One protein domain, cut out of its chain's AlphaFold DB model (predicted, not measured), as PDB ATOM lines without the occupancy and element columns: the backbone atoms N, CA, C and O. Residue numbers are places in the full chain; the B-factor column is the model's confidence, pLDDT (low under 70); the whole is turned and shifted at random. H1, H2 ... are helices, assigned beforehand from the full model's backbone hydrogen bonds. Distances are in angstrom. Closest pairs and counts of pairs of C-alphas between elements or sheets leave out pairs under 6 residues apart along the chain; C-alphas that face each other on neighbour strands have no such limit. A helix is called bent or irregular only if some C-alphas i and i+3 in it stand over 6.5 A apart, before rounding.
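This is residues 15 to 57 of the 57 residues of an uncharacterized protein of Nitratireductor sp. SY7 (UniProt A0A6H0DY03). H2 lies side by side with H1 in a helical hairpin, and the chain then folds back into H3, which runs at a shallow tilt to both, set off from them and shifted along the longest axis. The far part of H3 and the end of the chain, residues 52 to 57, stick out. The printed part has 43 residues with three named helices, H1, H2 and H3 in chain order, and no named strand; the class is all helix. It is compact, with a radius of gyration of the C-alphas of 10.1 A, and elongated, spanning 31 by 18 by 17 A.

H2, residues 27 to 38, measures 17.4 A from first to last C-alpha and begins with C-alpha 27 at (35.652, 19.075, -3.685). It is neither bent nor irregular, but only just: C-alphas 28 and 31 are 6.4 A apart. H3, residues 44 to 55, measures 16.3 A and ends with C-alpha 55 at (45.882, 35.916, 1.358). H1, residues 15 to 24, measures 13.9 A and begins with C-alpha 15 at (21.381, 29.073, -3.362).

H2 and H1 touch and form a hairpin, at a shallow tilt of 22 degrees, opposite ways; their closest C-alphas, those of Val 30 and Ala 21, are 5.2 A apart. H2 and H3 are close but not clearly touching, with their closest C-alphas, those of Phe 33 and Trp 46, 7.3 A apart. They run opposite ways at a shallow tilt of 28 degrees. H1 and H3 are also close but not clearly touching, the same way at a shallow tilt of 28 degrees; the C-alphas of His 24 and Trp 50 are closest, at 7.4 A. Every O i to N i+4 pair is within hydrogen-bond range in H1 and H3, and 6 of 8 are in H2.

The two C-alphas farthest apart, those of Glu 39 and Gly 57, are 31.5 A apart. The printed part has no cut, and both links, H1 to H2 and H2 to H3, are tight. Residues 52 to 57, of which 52 to 55 belong to H3, stand free. The mean pLDDT of the printed part is 90.8, and residues 56 to 57 are under 70.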
ATOM      1  N   ALA A  15      20.780  28.831  -2.055       94.62
ATOM      2  CA  ALA A  15      21.381  29.073  -3.362       94.62
ATOM      3  C   ALA A  15      22.771  29.718  -3.240       94.62
ATOM      4  O   ALA A  15      23.689  29.328  -3.959       94.62
ATOM      5  N   GLU A  16      22.939  30.671  -2.319       93.31
ATOM      6  CA  GLU A  16      24.234  31.302  -2.043       93.31
ATOM      7  C   GLU A  16      25.216  30.322  -1.399       93.31
ATOM      8  O   GLU A  16      26.388  30.323  -1.762       93.31
ATOM      9  N   ALA A  17      24.751  29.461  -0.489       93.94
ATOM     10  CA  ALA A  17      25.585  28.434   0.127       93.94
ATOM     11  C   ALA A  17      26.086  27.420  -0.914       93.94
ATOM     12  O   ALA A  17      27.277  27.123  -0.971       93.94
ATOM     13  N   ILE A  18      25.206  26.941  -1.799       94.88
ATOM     14  CA  ILE A  18      25.589  26.025  -2.882       94.88
ATOM     15  C   ILE A  18      26.567  26.699  -3.850       94.88
ATOM     16  O   ILE A  18      27.570  26.088  -4.212       94.88
ATOM     17  N   ALA A  19      26.304  27.946  -4.255       93.88
ATOM     18  CA  ALA A  19      27.209  28.688  -5.132       93.88
ATOM     19  C   ALA A  19      28.586  28.876  -4.480       93.88
ATOM     20  O   ALA A  19      29.600  28.588  -5.108       93.88
ATOM     21  N   PHE A  20      28.622  29.266  -3.200       93.25
ATOM     22  CA  PHE A  20      29.862  29.387  -2.438       93.25
ATOM     23  C   PHE A  20      30.646  28.072  -2.425       93.25
ATOM     24  O   PHE A  20      31.822  28.060  -2.776       93.25
ATOM     25  N   ALA A  21      29.992  26.960  -2.086       94.44
ATOM     26  CA  ALA A  21      30.652  25.663  -2.020       94.44
ATOM     27  C   ALA A  21      31.277  25.272  -3.368       94.44
ATOM     28  O   ALA A  21      32.436  24.871  -3.419       94.44
ATOM     29  N   LEU A  22      30.531  25.424  -4.465       94.44
ATOM     30  CA  LEU A  22      30.974  24.991  -5.792       94.44
ATOM     31  C   LEU A  22      32.047  25.897  -6.412       94.44
ATOM     32  O   LEU A  22      32.903  25.397  -7.140       94.44
ATOM     33  N   ASP A  23      32.000  27.204  -6.147       93.19
ATOM     34  CA  ASP A  23      32.902  28.178  -6.775       93.19
ATOM     35  C   ASP A  23      34.191  28.418  -5.972       93.19
ATOM     36  O   ASP A  23      35.169  28.957  -6.511       93.19
ATOM     37  N   HIS A  24      34.198  28.085  -4.677       91.44
ATOM     38  CA  HIS A  24      35.242  28.540  -3.757       91.44
ATOM     39  C   HIS A  24      35.905  27.457  -2.917       91.44
ATOM     40  O   HIS A  24      37.046  27.683  -2.518       91.44
ATOM     41  N   LEU A  25      35.247  26.324  -2.669       92.62
ATOM     42  CA  LEU A  25      35.793  25.258  -1.830       92.62
ATOM     43  C   LEU A  25      36.361  24.111  -2.664       92.62
ATOM     44  O   LEU A  25      35.930  23.863  -3.795       92.62
ATOM     45  N   ASP A  26      37.300  23.369  -2.082       91.75
ATOM     46  CA  ASP A  26      37.759  22.128  -2.690       91.75
ATOM     47  C   ASP A  26      36.670  21.047  -2.623       91.75
ATOM     48  O   ASP A  26      35.833  21.005  -1.723       91.75
ATOM     49  N   ALA A  27      36.698  20.097  -3.563       91.25
ATOM     50  CA  ALA A  27      35.652  19.075  -3.685       91.25
ATOM     51  C   ALA A  27      35.434  18.236  -2.408       91.25
ATOM     52  O   ALA A  27      34.338  17.716  -2.204       91.25
ATOM     53  N   PHE A  28      36.463  18.087  -1.563       89.69
ATOM     54  CA  PHE A  28      36.354  17.379  -0.284       89.69
ATOM     55  C   PHE A  28      35.739  18.242   0.829       89.69
ATOM     56  O   PHE A  28      35.151  17.691   1.750       89.69
ATOM     57  N   GLU A  29      35.820  19.568   0.723       94.19
ATOM     58  CA  GLU A  29      35.253  20.530   1.674       94.19
ATOM     59  C   GLU A  29      33.778  20.824   1.390       94.19
ATOM     60  O   GLU A  29      33.016  21.114   2.306       94.19
ATOM     61  N   VAL A  30      33.348  20.704   0.126       95.50
ATOM     62  CA  VAL A  30      31.958  20.956  -0.299       95.50
ATOM     63  C   VAL A  30      30.949  20.170   0.540       95.50
ATOM     64  O   VAL A  30      29.931  20.722   0.957       95.50
ATOM     65  N   ALA A  31      31.209  18.881   0.777       95.75
ATOM     66  CA  ALA A  31      30.290  18.025   1.521       95.75
ATOM     67  C   ALA A  31      30.170  18.457   2.991       95.75
ATOM     68  O   ALA A  31      29.058  18.533   3.513       95.75
ATOM     69  N   ASP A  32      31.297  18.782   3.622       96.44
ATOM     70  CA  ASP A  32      31.359  19.190   5.025       96.44
ATOM     71  C   ASP A  32      30.724  20.574   5.226       96.44
ATOM     72  O   ASP A  32      29.902  20.754   6.124       96.44
ATOM     73  N   PHE A  33      31.005  21.522   4.328       96.81
ATOM     74  CA  PHE A  33      30.372  22.838   4.337       96.81
ATOM     75  C   PHE A  33      28.847  22.743   4.190       96.81
ATOM     76  O   PHE A  33      28.108  23.376   4.945       96.81
ATOM     77  N   LEU A  34      28.347  21.955   3.230       96.19
ATOM     78  CA  LEU A  34      26.902  21.825   3.014       96.19
ATOM     79  C   LEU A  34      26.208  21.096   4.170       96.19
ATOM     80  O   LEU A  34      25.061  21.422   4.485       96.19
ATOM     81  N   ALA A  35      26.879  20.137   4.814       96.88
ATOM     82  CA  ALA A  35      26.373  19.496   6.024       96.88
ATOM     83  C   ALA A  35      26.250  20.511   7.170       96.88
ATOM     84  O   ALA A  35      25.179  20.632   7.767       96.88
ATOM     85  N   ASP A  36      27.298  21.303   7.409       97.06
ATOM     86  CA  ASP A  36      27.292  22.368   8.410       97.06
ATOM     87  C   ASP A  36      26.189  23.407   8.149       97.06
ATOM     88  O   ASP A  36      25.475  23.803   9.074       97.06
ATOM     89  N   TRP A  37      26.003  23.799   6.884       95.88
ATOM     90  CA  TRP A  37      24.922  24.690   6.461       95.88
ATOM     91  C   TRP A  37      23.541  24.107   6.778       95.88
ATOM     92  O   TRP A  37      22.702  24.784   7.373       95.88
ATOM     93  N   CYS A  38      23.305  22.836   6.439       96.00
ATOM     94  CA  CYS A  38      22.031  22.163   6.709       96.00
ATOM     95  C   CYS A  38      21.742  22.024   8.212       96.00
ATOM     96  O   CYS A  38      20.581  22.016   8.620       96.00
ATOM     97  N   GLU A  39      22.782  21.931   9.040       97.19
ATOM     98  CA  GLU A  39      22.673  21.922  10.502       97.19
ATOM     99  C   GLU A  39      22.448  23.323  11.103       97.19
ATOM    100  O   GLU A  39      22.238  23.449  12.312       97.19
ATOM    101  N   GLY A  40      22.457  24.379  10.280       95.75
ATOM    102  CA  GLY A  40      22.276  25.764  10.711       95.75
ATOM    103  C   GLY A  40      23.502  26.347  11.413       95.75
ATOM    104  O   GLY A  40      23.363  27.275  12.216       95.75
ATOM    105  N   LYS A  41      24.696  25.797  11.160       96.00
ATOM    106  CA  LYS A  41      25.952  26.350  11.678       96.00
ATOM    107  C   LYS A  41      26.308  27.642  10.948       96.00
ATOM    108  O   LYS A  41      25.923  27.865   9.803       96.00
ATOM    109  N   ASP A  42      27.061  28.497  11.635       93.44
ATOM    110  CA  ASP A  42      27.561  29.742  11.056       93.44
ATOM    111  C   ASP A  42      28.554  29.422   9.921       93.44
ATOM    112  O   ASP A  42      29.550  28.743  10.179       93.44
ATOM    113  N   PRO A  43      28.328  29.892   8.683       92.38
ATOM    114  CA  PRO A  43      29.253  29.694   7.566       92.38
ATOM    115  C   PRO A  43      30.498  30.595   7.642       92.38
ATOM    116  O   PRO A  43      31.432  30.421   6.859       92.38
ATOM    117  N   LYS A  44      30.551  31.570   8.560       92.31
ATOM    118  CA  LYS A  44      31.673  32.512   8.679       92.31
ATOM    119  C   LYS A  44      33.058  31.850   8.817       92.31
ATOM    120  O   LYS A  44      33.974  32.343   8.162       92.31
ATOM    121  N   PRO A  45      33.255  30.755   9.578       94.12
ATOM    122  CA  PRO A  45      34.550  30.079   9.660       94.12
ATOM    123  C   PRO A  45      35.041  29.552   8.307       94.12
ATOM    124  O   PRO A  45      36.228  29.658   8.014       94.12
ATOM    125  N   TRP A  46      34.134  29.046   7.467       93.69
ATOM    126  CA  TRP A  46      34.455  28.579   6.116       93.69
ATOM    127  C   TRP A  46      34.891  29.734   5.207       93.69
ATOM    128  O   TRP A  46      35.848  29.612   4.445       93.69
ATOM    129  N   LEU A  47      34.233  30.889   5.334       90.94
ATOM    130  CA  LEU A  47      34.599  32.100   4.602       90.94
ATOM    131  C   LEU A  47      35.955  32.666   5.060       90.94
ATOM    132  O   LEU A  47      36.781  33.055   4.235       90.94
ATOM    133  N   ASP A  48      36.189  32.702   6.373       91.62
ATOM    134  CA  ASP A  48      37.437  33.189   6.960       91.62
ATOM    135  C   ASP A  48      38.620  32.273   6.561       91.62
ATOM    136  O   ASP A  48      39.682  32.782   6.194       91.62
ATOM    137  N   ALA A  49      38.425  30.945   6.540       90.50
ATOM    138  CA  ALA A  49      39.417  29.976   6.057       90.50
ATOM    139  C   ALA A  49      39.755  30.188   4.573       90.50
ATOM    140  O   ALA A  49      40.922  30.373   4.225       90.50
ATOM    141  N   TRP A  50      38.732  30.302   3.718       89.62
ATOM    142  CA  TRP A  50      38.917  30.612   2.299       89.62
ATOM    143  C   TRP A  50      39.687  31.924   2.072       89.62
ATOM    144  O   TRP A  50      40.565  32.015   1.207       89.62
ATOM    145  N   HIS A  51      39.382  32.966   2.856       88.94
ATOM    146  CA  HIS A  51      40.105  34.235   2.793       88.94
ATOM    147  C   HIS A  51      41.574  34.079   3.189       88.94
ATOM    148  O   HIS A  51      42.434  34.680   2.538       88.94
ATOM    149  N   GLN A  52      41.863  33.302   4.234       87.44
ATOM    150  CA  GLN A  52      43.223  33.073   4.712       87.44
ATOM    151  C   GLN A  52      44.070  32.340   3.666       87.44
ATOM    152  O   GLN A  52      45.183  32.783   3.377       87.44
ATOM    153  N   ASP A  53      43.526  31.301   3.034       86.12
ATOM    154  CA  ASP A  53      44.238  30.521   2.013       86.12
ATOM    155  C   ASP A  53      44.611  31.362   0.786       86.12
ATOM    156  O   ASP A  53      45.672  31.182   0.191       86.12
ATOM    157  N   ARG A  54      43.781  32.350   0.431       80.62
ATOM    158  CA  ARG A  54      44.045  33.250  -0.707       80.62
ATOM    159  C   ARG A  54      44.905  34.459  -0.371       80.62
ATOM    160  O   ARG A  54      45.457  35.066  -1.285       80.62
ATOM    161  N   GLN A  55      44.992  34.844   0.900       76.25
ATOM    162  CA  GLN A  55      45.882  35.916   1.358       76.25
ATOM    163  C   GLN A  55      47.282  35.399   1.719       76.25
ATOM    164  O   GLN A  55      48.214  36.195   1.802       76.25
ATOM    165  N   GLY A  56      47.434  34.088   1.927       57.56
ATOM    166  CA  GLY A  56      48.702  33.425   2.238       57.56
ATOM    167  C   GLY A  56      49.493  32.891   1.035       57.56
ATOM    168  O   GLY A  56      50.461  32.164   1.257       57.56
ATOM    169  N   GLY A  57      49.087  33.212  -0.201       46.28
ATOM    170  CA  GLY A  57      49.726  32.777  -1.455       46.28
ATOM    171  C   GLY A  57      50.704  33.780  -2.054       46.28
ATOM    172  O   GLY A  57      50.382  34.988  -2.060       46.28
TER     173      GLY A  57